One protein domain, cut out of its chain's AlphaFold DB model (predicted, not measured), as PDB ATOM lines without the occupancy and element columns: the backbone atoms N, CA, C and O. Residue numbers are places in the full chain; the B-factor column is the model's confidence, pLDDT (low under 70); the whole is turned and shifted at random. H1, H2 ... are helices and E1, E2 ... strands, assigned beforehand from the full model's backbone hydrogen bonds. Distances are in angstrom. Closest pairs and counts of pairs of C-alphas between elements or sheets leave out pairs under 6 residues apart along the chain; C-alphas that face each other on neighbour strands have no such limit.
ATOM      1  N   GLU A  31     162.010 140.596 112.348       89.19
ATOM      2  CA  GLU A  31     162.020 141.823 113.134       89.19
ATOM      3  C   GLU A  31     160.689 142.045 113.841       89.19
ATOM      4  O   GLU A  31     159.611 141.780 113.302       89.19
ATOM      5  N   GLU A  32     160.779 142.551 115.067       90.88
ATOM      6  CA  GLU A  32     159.619 142.861 115.889       90.88
ATOM      7  C   GLU A  32     159.148 144.297 115.672       90.88
ATOM      8  O   GLU A  32     159.937 145.243 115.592       90.88
ATOM      9  N   ILE A  33     157.829 144.450 115.645       88.56
ATOM     10  CA  ILE A  33     157.138 145.728 115.590       88.56
ATOM     11  C   ILE A  33     156.548 146.008 116.972       88.56
ATOM     12  O   ILE A  33     155.793 145.205 117.524       88.56
ATOM     13  N   SER A  34     156.912 147.168 117.508       85.94
ATOM     14  CA  SER A  34     156.468 147.682 118.807       85.94
ATOM     15  C   SER A  34     155.164 148.484 118.717       85.94
ATOM     16  O   SER A  34     154.368 148.510 119.650       85.94
ATOM     17  N   HIS A  35     154.948 149.159 117.589       86.31
ATOM     18  CA  HIS A  35     153.741 149.939 117.330       86.31
ATOM     19  C   HIS A  35     153.327 149.675 115.895       86.31
ATOM     20  O   HIS A  35     154.147 149.830 114.988       86.31
ATOM     21  N   LEU A  36     152.081 149.260 115.689       84.25
ATOM     22  CA  LEU A  36     151.521 149.063 114.361       84.25
ATOM     23  C   LEU A  36     150.208 149.827 114.274       84.25
ATOM     24  O   LEU A  36     149.259 149.551 115.007       84.25
ATOM     25  N   TYR A  37     150.184 150.805 113.383       79.69
ATOM     26  CA  TYR A  37     149.014 151.581 113.037       79.69
ATOM     27  C   TYR A  37     148.449 151.067 111.722       79.69
ATOM     28  O   TYR A  37     149.109 151.140 110.683       79.69
ATOM     29  N   CYS A  38     147.217 150.583 111.774       72.00
ATOM     30  CA  CYS A  38     146.423 150.303 110.594       72.00
ATOM     31  C   CYS A  38     145.241 151.267 110.631       72.00
ATOM     32  O   CYS A  38     144.456 151.241 111.575       72.00
ATOM     33  N   GLN A  39     145.134 152.162 109.649       58.78
ATOM     34  CA  GLN A  39     143.986 153.056 109.537       58.78
ATOM     35  C   GLN A  39     142.952 152.352 108.661       58.78
ATOM     36  O   GLN A  39     143.116 152.358 107.443       58.78
ATOM     37  N   PRO A  40     141.920 151.686 109.203       49.91
ATOM     38  CA  PRO A  40     141.026 150.938 108.346       49.91
ATOM     39  C   PRO A  40     140.211 151.936 107.520       49.91
ATOM     40  O   PRO A  40     139.304 152.586 108.034       49.91
ATOM     41  N   LEU A  41     140.472 152.012 106.213       44.06
ATOM     42  CA  LEU A  41     139.370 152.267 105.285       44.06
ATOM     43  C   LEU A  41     138.406 151.063 105.313       44.06
ATOM     44  O   LEU A  41     137.208 151.245 105.119       44.06
ATOM     45  N   SER A  42     138.909 149.856 105.636       43.78
ATOM     46  CA  SER A  42     138.152 148.664 106.060       43.78
ATOM     47  C   SER A  42     139.104 147.464 106.256       43.78
ATOM     48  O   SER A  42     140.008 147.275 105.443       43.78
ATOM     49  N   GLU A  43     138.877 146.608 107.268       45.25
ATOM     50  CA  GLU A  43     139.606 145.330 107.466       45.25
ATOM     51  C   GLU A  43     139.516 144.378 106.257       45.25
ATOM     52  O   GLU A  43     140.336 143.470 106.116       45.25
ATOM     53  N   ALA A  44     138.524 144.587 105.388       43.19
ATOM     54  CA  ALA A  44     138.250 143.771 104.213       43.19
ATOM     55  C   ALA A  44     138.954 144.263 102.935       43.19
ATOM     56  O   ALA A  44     138.741 143.670 101.878       43.19
ATOM     57  N   THR A  45     139.756 145.336 102.998       49.62
ATOM     58  CA  THR A  45     140.331 145.952 101.790       49.62
ATOM     59  C   THR A  45     141.853 145.783 101.736       49.62
ATOM     60  O   THR A  45     142.574 146.441 102.493       49.62
ATOM     61  N   PRO A  46     142.359 144.928 100.827       45.44
ATOM     62  CA  PRO A  46     143.754 144.931 100.397       45.44
ATOM     63  C   PRO A  46     144.236 146.346 100.046       45.44
ATOM     64  O   PRO A  46     143.505 147.084  99.390       45.44
ATOM     65  N   GLY A  47     145.450 146.726 100.452       56.22
ATOM     66  CA  GLY A  47     146.072 147.994 100.054       56.22
ATOM     67  C   GLY A  47     146.036 149.140 101.068       56.22
ATOM     68  O   GLY A  47     146.461 150.238 100.723       56.22
ATOM     69  N   THR A  48     145.580 148.926 102.305       65.69
ATOM     70  CA  THR A  48     145.632 149.971 103.345       65.69
ATOM     71  C   THR A  48     147.086 150.213 103.778       65.69
ATOM     72  O   THR A  48     147.700 149.294 104.328       65.69
ATOM     73  N   PRO A  49     147.664 151.412 103.560       74.06
ATOM     74  CA  PRO A  49     148.992 151.725 104.063       74.06
ATOM     75  C   PRO A  49     148.992 151.695 105.592       74.06
ATOM     76  O   PRO A  49     148.070 152.193 106.240       74.06
ATOM     77  N   MET A  50     150.036 151.116 106.168       81.06
ATOM     78  CA  MET A  50     150.213 151.024 107.614       81.06
ATOM     79  C   MET A  50     151.432 151.816 108.041       81.06
ATOM     80  O   MET A  50     152.334 152.071 107.247       81.06
ATOM     81  N   ILE A  51     151.488 152.168 109.317       82.62
ATOM     82  CA  ILE A  51     152.659 152.813 109.897       82.62
ATOM     83  C   ILE A  51     153.162 151.932 111.028       82.62
ATOM     84  O   ILE A  51     152.405 151.561 111.920       82.62
ATOM     85  N   ALA A  52     154.435 151.566 110.981       86.00
ATOM     86  CA  ALA A  52     155.051 150.669 111.938       86.00
ATOM     87  C   ALA A  52     156.267 151.308 112.602       86.00
ATOM     88  O   ALA A  52     157.019 152.060 111.980       86.00
ATOM     89  N   ARG A  53     156.496 150.949 113.863       86.50
ATOM     90  CA  ARG A  53     157.730 151.236 114.591       86.50
ATOM     91  C   ARG A  53     158.391 149.933 114.999       86.50
ATOM     92  O   ARG A  53     157.847 149.177 115.806       86.50
ATOM     93  N   PHE A  54     159.582 149.689 114.476       85.25
ATOM     94  CA  PHE A  54     160.369 148.508 114.814       85.25
ATOM     95  C   PHE A  54     160.995 148.651 116.203       85.25
ATOM     96  O   PHE A  54     161.368 149.749 116.615       85.25
ATOM     97  N   THR A  55     161.103 147.541 116.932       82.38
ATOM     98  CA  THR A  55     161.714 147.513 118.273       82.38
ATOM     99  C   THR A  55     163.225 147.777 118.206       82.38
ATOM    100  O   THR A  55     163.794 148.400 119.099       82.38
ATOM    101  N   SER A  56     163.884 147.324 117.135       79.50
ATOM    102  CA  SER A  56     165.328 147.478 116.948       79.50
ATOM    103  C   SER A  56     165.685 148.842 116.345       79.50
ATOM    104  O   SER A  56     165.260 149.199 115.247       79.50
ATOM    105  N   THR A  57     166.519 149.602 117.056       66.62
ATOM    106  CA  THR A  57     167.019 150.926 116.642       66.62
ATOM    107  C   THR A  57     168.213 150.860 115.690       66.62
ATOM    108  O   THR A  57     168.600 151.883 115.136       66.62
ATOM    109  N   ASN A  58     168.798 149.682 115.465       67.00
ATOM    110  CA  ASN A  58     169.935 149.514 114.551       67.00
ATOM    111  C   ASN A  58     169.504 149.383 113.078       67.00
ATOM    112  O   ASN A  58     170.337 149.201 112.201       67.00
ATOM    113  N   LEU A  59     168.200 149.473 112.810       65.38
ATOM    114  CA  LEU A  59     167.577 149.185 111.516       65.38
ATOM    115  C   LEU A  59     167.142 150.412 110.717       65.38
ATOM    116  O   LEU A  59     166.680 150.259 109.588       65.38
ATOM    117  N   LEU A  60     167.297 151.611 111.291       63.88
ATOM    118  CA  LEU A  60     166.685 152.857 110.805       63.88
ATOM    119  C   LEU A  60     166.974 153.161 109.329       63.88
ATOM    120  O   LEU A  60     166.096 153.633 108.607       63.88
ATOM    121  N   SER A  61     168.173 152.816 108.859       66.50
ATOM    122  CA  SER A  61     168.580 152.962 107.460       66.50
ATOM    123  C   SER A  61     168.515 151.672 106.636       66.50
ATOM    124  O   SER A  61     168.538 151.746 105.414       66.50
ATOM    125  N   GLU A  62     168.466 150.495 107.265       77.56
ATOM    126  CA  GLU A  62     168.586 149.204 106.564       77.56
ATOM    127  C   GLU A  62     167.267 148.717 105.959       77.56
ATOM    128  O   GLU A  62     167.276 147.964 104.984       77.56
ATOM    129  N   LEU A  63     166.138 149.123 106.546       82.06
ATOM    130  CA  LEU A  63     164.818 148.661 106.119       82.06
ATOM    131  C   LEU A  63     164.232 149.479 104.969       82.06
ATOM    132  O   LEU A  63     163.348 148.983 104.281       82.06
ATOM    133  N   HIS A  64     164.702 150.707 104.736       83.00
ATOM    134  CA  HIS A  64     164.184 151.539 103.650       83.00
ATOM    135  C   HIS A  64     164.338 150.837 102.291       83.00
ATOM    136  O   HIS A  64     165.419 150.353 101.948       83.00
ATOM    137  N   GLY A  65     163.255 150.774 101.517       79.94
ATOM    138  CA  GLY A  65     163.207 150.107 100.218       79.94
ATOM    139  C   GLY A  65     163.188 148.576 100.288       79.94
ATOM    140  O   GLY A  65     163.176 147.920  99.245       79.94
ATOM    141  N   LYS A  66     163.181 147.975 101.485       86.69
ATOM    142  CA  LYS A  66     163.025 146.525 101.647       86.69
ATOM    143  C   LYS A  66     161.563 146.117 101.539       86.69
ATOM    144  O   LYS A  66     160.647 146.920 101.713       86.69
ATOM    145  N   ARG A  67     161.362 144.827 101.278       88.88
ATOM    146  CA  ARG A  67     160.064 144.161 101.380       88.88
ATOM    147  C   ARG A  67     160.011 143.399 102.698       88.88
ATOM    148  O   ARG A  67     161.009 142.810 103.110       88.88
ATOM    149  N   VAL A  68     158.857 143.384 103.345       91.00
ATOM    150  CA  VAL A  68     158.623 142.643 104.585       91.00
ATOM    151  C   VAL A  68     157.343 141.829 104.484       91.00
ATOM    152  O   VAL A  68     156.358 142.296 103.918       91.00
ATOM    153  N   ARG A  69     157.347 140.617 105.038       92.62
ATOM    154  CA  ARG A  69     156.172 139.748 105.152       92.62
ATOM    155  C   ARG A  69     155.734 139.650 106.603       92.62
ATOM    156  O   ARG A  69     156.555 139.336 107.457       92.62
ATOM    157  N   PHE A  70     154.456 139.854 106.900       90.50
ATOM    158  CA  PHE A  70     153.949 139.620 108.255       90.50
ATOM    159  C   PHE A  70     153.872 138.128 108.567       90.50
ATOM    160  O   PHE A  70     153.196 137.387 107.868       90.50
ATOM    161  N   VAL A  71     154.507 137.704 109.659       93.19
ATOM    162  CA  VAL A  71     154.451 136.317 110.161       93.19
ATOM    163  C   VAL A  71     153.738 136.213 111.514       93.19
ATOM    164  O   VAL A  71     153.379 135.126 111.958       93.19
ATOM    165  N   LYS A  72     153.523 137.351 112.183       91.75
ATOM    166  CA  LYS A  72     152.665 137.502 113.364       91.75
ATOM    167  C   LYS A  72     152.057 138.901 113.339       91.75
ATOM    168  O   LYS A  72     152.768 139.863 113.073       91.75
ATOM    169  N   THR A  73     150.770 139.024 113.633       87.19
ATOM    170  CA  THR A  73     150.040 140.302 113.625       87.19
ATOM    171  C   THR A  73     148.737 140.160 114.420       87.19
ATOM    172  O   THR A  73     148.195 139.052 114.469       87.19
ATOM    173  N   PRO A  74     148.210 141.233 115.043       80.62
ATOM    174  CA  PRO A  74     146.879 141.212 115.646       80.62
ATOM    175  C   PRO A  74     145.750 141.207 114.598       80.62
ATOM    176  O   PRO A  74     144.619 140.881 114.942       80.62
ATOM    177  N   TRP A  75     146.045 141.528 113.330       80.56
ATOM    178  CA  TRP A  75     145.070 141.563 112.237       80.56
ATOM    179  C   TRP A  75     145.250 140.378 111.281       80.56
ATOM    180  O   TRP A  75     146.216 140.357 110.514       80.56
ATOM    181  N   PRO A  76     144.317 139.408 111.248       81.38
ATOM    182  CA  PRO A  76     144.412 138.259 110.346       81.38
ATOM    183  C   PRO A  76     144.480 138.640 108.862       81.38
ATOM    184  O   PRO A  76     145.113 137.941 108.079       81.38
ATOM    185  N   SER A  77     143.872 139.766 108.476       76.94
ATOM    186  CA  SER A  77     143.813 140.244 107.090       76.94
ATOM    187  C   SER A  77     145.160 140.675 106.507       76.94
ATOM    188  O   SER A  77     145.248 140.855 105.296       76.94
ATOM    189  N   ILE A  78     146.206 140.834 107.325       82.25
ATOM    190  CA  ILE A  78     147.550 141.207 106.855       82.25
ATOM    191  C   ILE A  78     148.592 140.099 107.042       82.25
ATOM    192  O   ILE A  78     149.741 140.296 106.660       82.25
ATOM    193  N   LEU A  79     148.214 138.946 107.606       87.38
ATOM    194  CA  LEU A  79     149.117 137.807 107.787       87.38
ATOM    195  C   LEU A  79     149.591 137.264 106.427       87.38
ATOM    196  O   LEU A  79     148.815 137.198 105.479       87.38
ATOM    197  N   ASP A  80     150.873 136.905 106.333       89.06
ATOM    198  CA  ASP A  80     151.570 136.415 105.132       89.06
ATOM    199  C   ASP A  80     151.604 137.387 103.936       89.06
ATOM    200  O   ASP A  80     152.139 137.057 102.873       89.06
ATOM    201  N   ARG A  81     151.107 138.619 104.104       87.19
ATOM    202  CA  ARG A  81     151.124 139.656 103.061       87.19
ATOM    203  C   ARG A  81     152.450 140.408 103.054       87.19
ATOM    204  O   ARG A  81     153.106 140.542 104.090       87.19
ATOM    205  N   VAL A  82     152.838 140.878 101.868       89.56
ATOM    206  CA  VAL A  82     154.123 141.536 101.606       89.56
ATOM    207  C   VAL A  82     153.926 143.035 101.433       89.56
ATOM    208  O   VAL A  82     153.104 143.462 100.628       89.56
ATOM    209  N   TYR A  83     154.728 143.817 102.149       87.19
ATOM    210  CA  TYR A  83     154.716 145.275 102.114       87.19
ATOM    211  C   TYR A  83     156.108 145.820 101.807       87.19
ATOM    212  O   TYR A  83     157.111 145.295 102.288       87.19
ATOM    213  N   TYR A  84     156.169 146.897 101.038       87.12
ATOM    214  CA  TYR A  84     157.346 147.743 100.893       87.12
ATOM    215  C   TYR A  84     157.479 148.665 102.101       87.12
ATOM    216  O   TYR A  84     156.478 149.145 102.635       87.12
ATOM    217  N   VAL A  85     158.719 148.900 102.524       86.62
ATOM    218  CA  VAL A  85     159.051 149.690 103.708       86.62
ATOM    219  C   VAL A  85     159.660 151.032 103.310       86.62
ATOM    220  O   VAL A  85     160.752 151.078 102.745       86.62
ATOM    221  N   ASN A  86     159.022 152.130 103.710       82.19
ATOM    222  CA  ASN A  86     159.551 153.484 103.551       82.19
ATOM    223  C   ASN A  86     159.735 154.160 104.912       82.19
ATOM    224  O   ASN A  86     158.769 154.429 105.620       82.19
ATOM    225  N   THR A  87     160.976 154.465 105.281       77.06
ATOM    226  CA  THR A  87     161.298 155.237 106.489       77.06
ATOM    227  C   THR A  87     160.719 156.659 106.454       77.06
ATOM    228  O   THR A  87     160.828 157.362 105.450       77.06
ATOM    229  N   ALA A  88     160.138 157.093 107.571       69.56
ATOM    230  CA  ALA A  88     159.675 158.456 107.802       69.56
ATOM    231  C   ALA A  88     160.820 159.394 108.235       69.56
ATOM    232  O   ALA A  88     161.913 158.978 108.612       69.56
ATOM    233  N   TRP A  89     160.540 160.694 108.216       59.62
ATOM    234  CA  TRP A  89     161.485 161.785 108.488       59.62
ATOM    235  C   TRP A  89     162.179 161.767 109.868       59.62
ATOM    236  O   TRP A  89     163.271 162.314 109.992       59.62
ATOM    237  N   ASP A  90     161.593 161.147 110.897       67.94
ATOM    238  CA  ASP A  90     162.188 161.057 112.242       67.94
ATOM    239  C   ASP A  90     163.070 159.812 112.437       67.94
ATOM    240  O   ASP A  90     163.602 159.570 113.525       67.94
ATOM    241  N   GLY A  91     163.213 159.015 111.374       70.19
ATOM    242  CA  GLY A  91     164.002 157.798 111.346       70.19
ATOM    243  C   GLY A  91     163.444 156.675 112.210       70.19
ATOM    244  O   GLY A  91     164.148 155.695 112.376       70.19
ATOM    245  N   ARG A  92     162.241 156.784 112.791       77.25
ATOM    246  CA  ARG A  92     161.698 155.781 113.730       77.25
ATOM    247  C   ARG A  92     160.422 155.124 113.234       77.25
ATOM    248  O   ARG A  92     160.207 153.944 113.516       77.25
ATOM    249  N   TRP A  93     159.596 155.871 112.515       81.25
ATOM    250  CA  TRP A  93     158.371 155.357 111.915       81.25
ATOM    251  C   TRP A  93     158.596 154.948 110.467       81.25
ATOM    252  O   TRP A  93     159.383 155.561 109.750       81.25
ATOM    253  N   TYR A  94     157.886 153.917 110.034       84.19
ATOM    254  CA  TYR A  94     157.982 153.381 108.687       84.19
ATOM    255  C   TYR A  94     156.596 153.214 108.099       84.19
ATOM    256  O   TYR A  94     155.732 152.597 108.715       84.19
ATOM    257  N   LEU A  95     156.403 153.730 106.894       82.50
ATOM    258  CA  LEU A  95     155.245 153.438 106.072       82.50
ATOM    259  C   LEU A  95     155.413 152.046 105.452       82.50
ATOM    260  O   LEU A  95     156.442 151.753 104.843       82.50
ATOM    261  N   LEU A  96     154.392 151.210 105.599       84.94
ATOM    262  CA  LEU A  96     154.268 149.899 104.977       84.94
ATOM    263  C   LEU A  96     153.152 149.966 103.935       84.94
ATOM    264  O   LEU A  96     152.024 150.320 104.272       84.94
ATOM    265  N   HIS A  97     153.437 149.622 102.682       81.62
ATOM    266  CA  HIS A  97     152.449 149.687 101.599       81.62
ATOM    267  C   HIS A  97     152.617 148.533 100.600       81.62
ATOM    268  O   HIS A  97     153.712 148.011 100.431       81.62
ATOM    269  N   GLU A  98     151.535 148.108  99.943       78.81
ATOM    270  CA  GLU A  98     151.578 146.996  98.971       78.81
ATOM    271  C   GLU A  98     151.892 147.474  97.543       78.81
ATOM    272  O   GLU A  98     152.418 146.715  96.733       78.81
ATOM    273  N   ASP A  99     151.583 148.736  97.240       73.62
ATOM    274  CA  ASP A  99     151.735 149.311  95.904       73.62
ATOM    275  C   ASP A  99     153.134 149.927  95.728       73.62
ATOM    276  O   ASP A  99     153.423 150.928  96.384       73.62
ATOM    277  N   PRO A 100     154.009 149.401  94.856       65.69
ATOM    278  CA  PRO A 100     155.348 149.953  94.645       65.69
ATOM    279  C   PRO A 100     155.347 151.407  94.136       65.69
ATOM    280  O   PRO A 100     156.365 152.084  94.283       65.69
ATOM    281  N   GLU A 101     154.234 151.893  93.574       62.84
ATOM    282  CA  GLU A 101     154.062 153.277  93.117       62.84
ATOM    283  C   GLU A 101     153.701 154.237  94.268       62.84
ATOM    284  O   GLU A 101     153.946 155.441  94.171       62.84
ATOM    285  N   LEU A 102     153.212 153.724  95.407       58.50
ATOM    286  CA  LEU A 102     152.904 154.496  96.622       58.50
ATOM    287  C   LEU A 102     154.148 154.849  97.458       58.50
ATOM    288  O   LEU A 102     154.075 154.943  98.685       58.50
ATOM    289  N   GLN A 103     155.284 155.134  96.815       54.00
ATOM    290  CA  GLN A 103     156.435 155.764  97.470       54.00
ATOM    291  C   GLN A 103     156.114 157.225  97.816       54.00
ATOM    292  O   GLN A 103     156.672 158.162  97.249       54.00
ATOM    293  N   GLN A 104     155.156 157.439  98.717       53.41
ATOM    294  CA  GLN A 104     154.749 158.762  99.154       53.41
ATOM    295  C   GLN A 104     155.496 159.140 100.435       53.41
ATOM    296  O   GLN A 104     155.226 158.579 101.500       53.41
ATOM    297  N   PRO A 105     156.417 160.115 100.379       46.16
ATOM    298  CA  PRO A 105     156.894 160.789 101.574       46.16
ATOM    299  C   PRO A 105     155.775 161.700 102.103       46.16
ATOM    300  O   PRO A 105     155.485 162.749 101.533       46.16
ATOM    301  N   GLY A 106     155.131 161.301 103.199       48.53
ATOM    302  CA  GLY A 106     154.064 162.072 103.838       48.53
ATOM    303  C   GLY A 106     153.893 161.689 105.307       48.53
ATOM    304  O   GLY A 106     153.928 160.514 105.655       48.53
ATOM    305  N   ARG A 107     153.766 162.694 106.178       53.31
ATOM    306  CA  ARG A 107     153.801 162.579 107.645       53.31
ATOM    307  C   ARG A 107     152.391 162.675 108.239       53.31
ATOM    308  O   ARG A 107     151.771 163.719 108.067       53.31
ATOM    309  N   PRO A 108     151.961 161.713 109.062       52.38
ATOM    310  CA  PRO A 108     151.183 162.005 110.261       52.38
ATOM    311  C   PRO A 108     152.137 162.251 111.442       52.38
ATOM    312  O   PRO A 108     153.167 161.585 111.582       52.38
ATOM    313  N   ALA A 109     151.876 163.265 112.263       55.78
ATOM    314  CA  ALA A 109     152.659 163.504 113.476       55.78
ATOM    315  C   ALA A 109     152.415 162.388 114.511       55.78
ATOM    316  O   ALA A 109     151.318 161.851 114.582       55.78
ATOM    317  N   GLU A 110     153.406 162.058 115.352       52.91
ATOM    318  CA  GLU A 110     153.251 161.048 116.421       52.91
ATOM    319  C   GLU A 110     152.031 161.353 117.305       52.91
ATOM    320  O   GLU A 110     151.189 160.488 117.506       52.91
ATOM    321  N   GLY A 111     151.838 162.623 117.680       54.41
ATOM    322  CA  GLY A 111     150.639 163.060 118.400       54.41
ATOM    323  C   GLY A 111     149.326 162.904 117.618       54.41
ATOM    324  O   GLY A 111     148.281 162.727 118.231       54.41
ATOM    325  N   GLU A 112     149.345 162.930 116.280       56.72
ATOM    326  CA  GLU A 112     148.163 162.633 115.453       56.72
ATOM    327  C   GLU A 112     147.882 161.123 115.437       56.72
ATOM    328  O   GLU A 112     146.731 160.712 115.568       56.72
ATOM    329  N   LEU A 113     148.918 160.284 115.367       57.47
ATOM    330  CA  LEU A 113     148.784 158.825 115.465       57.47
ATOM    331  C   LEU A 113     148.270 158.392 116.841       57.47
ATOM    332  O   LEU A 113     147.354 157.574 116.923       57.47
ATOM    333  N   GLU A 114     148.797 158.984 117.911       58.16
ATOM    334  CA  GLU A 114     148.334 158.771 119.283       58.16
ATOM    335  C   GLU A 114     146.889 159.248 119.478       58.16
ATOM    336  O   GLU A 114     146.103 158.585 120.155       58.16
ATOM    337  N   LEU A 115     146.481 160.357 118.852       55.81
ATOM    338  CA  LEU A 115     145.096 160.837 118.908       55.81
ATOM    339  C   LEU A 115     144.129 159.875 118.190       55.81
ATOM    340  O   LEU A 115     143.011 159.644 118.656       55.81
ATOM    341  N   HIS A 116     144.571 159.286 117.075       49.19
ATOM    342  CA  HIS A 116     143.815 158.303 116.293       49.19
ATOM    343  C   HIS A 116     143.982 156.857 116.789       49.19
ATOM    344  O   HIS A 116     143.338 155.947 116.256       49.19
ATOM    345  N   SER A 117     144.789 156.647 117.835       50.84
ATOM    346  CA  SER A 117     145.112 155.332 118.392       50.84
ATOM    347  C   SER A 117     143.892 154.556 118.860       50.84
ATOM    348  O   SER A 117     143.804 153.351 118.631       50.84
ATOM    349  N   ARG A 118     142.898 155.272 119.402       53.81
ATOM    350  CA  ARG A 118     141.640 154.705 119.904       53.81
ATOM    351  C   ARG A 118     140.853 153.917 118.850       53.81
ATOM    352  O   ARG A 118     139.983 153.147 119.236       53.81
ATOM    353  N   ASN A 119     141.172 154.082 117.560       58.25
ATOM    354  CA  ASN A 119     140.469 153.450 116.445       58.25
ATOM    355  C   ASN A 119     141.362 152.578 115.526       58.25
ATOM    356  O   ASN A 119     140.845 152.071 114.534       58.25
ATOM    357  N   GLY A 120     142.667 152.393 115.800       60.06
ATOM    358  CA  GLY A 120     143.536 151.623 114.881       60.06
ATOM    359  C   GLY A 120     145.024 151.465 115.227       60.06
ATOM    360  O   GLY A 120     145.756 150.839 114.459       60.06
ATOM    361  N   LEU A 121     145.499 152.004 116.357       69.25
ATOM    362  CA  LEU A 121     146.874 151.774 116.818       69.25
ATOM    363  C   LEU A 121     146.893 150.619 117.812       69.25
ATOM    364  O   LEU A 121     146.150 150.625 118.792       69.25
ATOM    365  N   VAL A 122     147.778 149.655 117.578       69.62
ATOM    366  CA  VAL A 122     148.087 148.607 118.550       69.62
ATOM    367  C   VAL A 122     149.524 148.799 119.018       69.62
ATOM    368  O   VAL A 122     150.457 148.841 118.212       69.62
ATOM    369  N   GLU A 123     149.684 148.924 120.333       67.81
ATOM    370  CA  GLU A 123     150.948 149.220 121.007       67.81
ATOM    371  C   GLU A 123     151.351 148.066 121.931       67.81
ATOM    372  O   GLU A 123     150.508 147.444 122.579       67.81
ATOM    373  N   GLY A 124     152.652 147.779 122.003       60.88
ATOM    374  CA  GLY A 124     153.210 146.774 122.904       60.88
ATOM    375  C   GLY A 124     154.475 146.116 122.357       60.88
ATOM    376  O   GLY A 124     154.805 146.212 121.180       60.88
ATOM    377  N   ASN A 125     155.206 145.392 123.201       60.22
ATOM    378  CA  ASN A 125     156.363 144.639 122.717       60.22
ATOM    379  C   ASN A 125     155.905 143.456 121.848       60.22
ATOM    380  O   ASN A 125     155.139 142.605 122.304       60.22
ATOM    381  N   GLY A 126     156.386 143.399 120.602       69.38
ATOM    382  CA  GLY A 126     156.117 142.288 119.687       69.38
ATOM    383  C   GLY A 126     154.653 142.179 119.250       69.38
ATOM    384  O   GLY A 126     154.141 141.057 119.112       69.38
ATOM    385  N   VAL A 127     153.991 143.326 119.040       82.56
ATOM    386  CA  VAL A 127     152.627 143.418 118.482       82.56
ATOM    387  C   VAL A 127     152.551 142.669 117.159       82.56
ATOM    388  O   VAL A 127     151.650 141.859 116.949       82.56
ATOM    389  N   ALA A 128     153.544 142.873 116.299       88.12
ATOM    390  CA  ALA A 128     153.702 142.120 115.071       88.12
ATOM    391  C   ALA A 128     155.155 141.671 114.891       88.12
ATOM    392  O   ALA A 128     156.077 142.226 115.488       88.12
ATOM    393  N   ILE A 129     155.341 140.638 114.079       91.94
ATOM    394  CA  ILE A 129     156.651 140.166 113.638       91.94
ATOM    395  C   ILE A 129     156.602 140.113 112.126       91.94
ATOM    396  O   ILE A 129     155.661 139.554 111.550       91.94
ATOM    397  N   VAL A 130     157.629 140.669 111.501       91.88
ATOM    398  CA  VAL A 130     157.819 140.583 110.063       91.88
ATOM    399  C   VAL A 130     159.094 139.835 109.724       91.88
ATOM    400  O   VAL A 130     160.054 139.828 110.485       91.88
ATOM    401  N   GLU A 131     159.092 139.203 108.569       93.06
ATOM    402  CA  GLU A 131     160.241 138.611 107.907       93.06
ATOM    403  C   GLU A 131     160.717 139.572 106.814       93.06
ATOM    404  O   GLU A 131     159.924 139.991 105.973       93.06
ATOM    405  N   ILE A 132     161.994 139.949 106.830       90.44
ATOM    406  CA  ILE A 132     162.593 140.791 105.792       90.44
ATOM    407  C   ILE A 132     162.892 139.917 104.580       90.44
ATOM    408  O   ILE A 132     163.587 138.907 104.686       90.44
ATOM    409  N   LEU A 133     162.386 140.337 103.426       88.88
ATOM    410  CA  LEU A 133     162.620 139.689 102.147       88.88
ATOM    411  C   LEU A 133     163.736 140.435 101.415       88.88
ATOM    412  O   LEU A 133     163.695 141.665 101.283       88.88
ATOM    413  N   ASP A 134     164.724 139.700 100.915       75.38
ATOM    414  CA  ASP A 134     165.781 140.295 100.109       75.38
ATOM    415  C   ASP A 134     165.222 140.896  98.807       75.38
ATOM    416  O   ASP A 134     164.201 140.473  98.246       75.38
TER     417      ASP A 134
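What this domain is: This is residues 31 to 134 of the 137 residues of an uncharacterized protein of Trypanosoma theileri (UniProt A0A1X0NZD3). A small closed barrel of six antiparallel strands makes the body, with the short helix H1 on it, far from the middle, and long loops between several of the strands. The barrel's longest strand, E6, bends sharply, as does E1 beside it. The printed part has 104 residues, with six named strands and one named helix in the order E1, E2, E3, E4, E5, H1, E6; round the ring run E1, E2, E5, E4, E3, E6 and back to E1. The class is mostly strand, though under half of the residues are in named elements. The whole is compact and rounded, with a radius of gyration of the C-alphas of 12.4 A and spans of 32 by 29 by 28 A.

How they stand to each other: E1, residues 31 to 38, and E2, residues 50 to 54, form an antiparallel hairpin, with N 37 and O 51 within hydrogen-bond range at 2.8 A. On the other side of E2 lies E5, residues 93 to 97, antiparallel to it, with N 52 and O 94 at 2.8 A. E4, residues 82 to 87, forms a hairpin with E5, N 86 and O 95 being 2.8 A apart. E4 also forms a hairpin with E3, residues 67 to 72, with N 83 and O 68 at 2.8 A. The pairing of E4 is staggered: residues 82 to 84 pair with E3, residues 84 to 87 with E5. E3, E4 and E5 are a meander, each strand the antiparallel neighbour of the one before; with E2, the antiparallel neighbour of E5, they make a Greek key. E6, residues 121 to 133, is antiparallel to E3, with N 131 and O 69 at 2.8 A, and closes the ring on E1, with N 33 and O 128 at 2.8 A. E1 bends by 76 degrees at residue 34, E6 by 100 degrees at residue 124. H1, residues 110 to 115, is on the barrel; its closest C-alpha pair with E6 is Leu 113 and Leu 121, 7.4 A. In H1 every O i to N i+4 pair is within hydrogen-bond range.

Where its parts are: E1 begins at C-alpha 31 (162.020, 141.823, 113.134) and is 17.9 A long. E2 measures 12.7 A, E3 15.6 A, E4 16.2 A, E5 13.2 A and H1 8.5 A. E6, 24.7 A long, ends at C-alpha 133 (162.620, 139.689, 102.147).

The domain as a whole: The C-alphas farthest apart, of Leu 115 and Asp 134, are 34.7 A apart. The printed part has no cut. The links E1 to E2, E2 to E3 and E5 to H1 are long. Mean pLDDT of the printed part is 72.6; residues 39 to 48, 57 to 61, 88 to 90 and 100 to 126 are under 70.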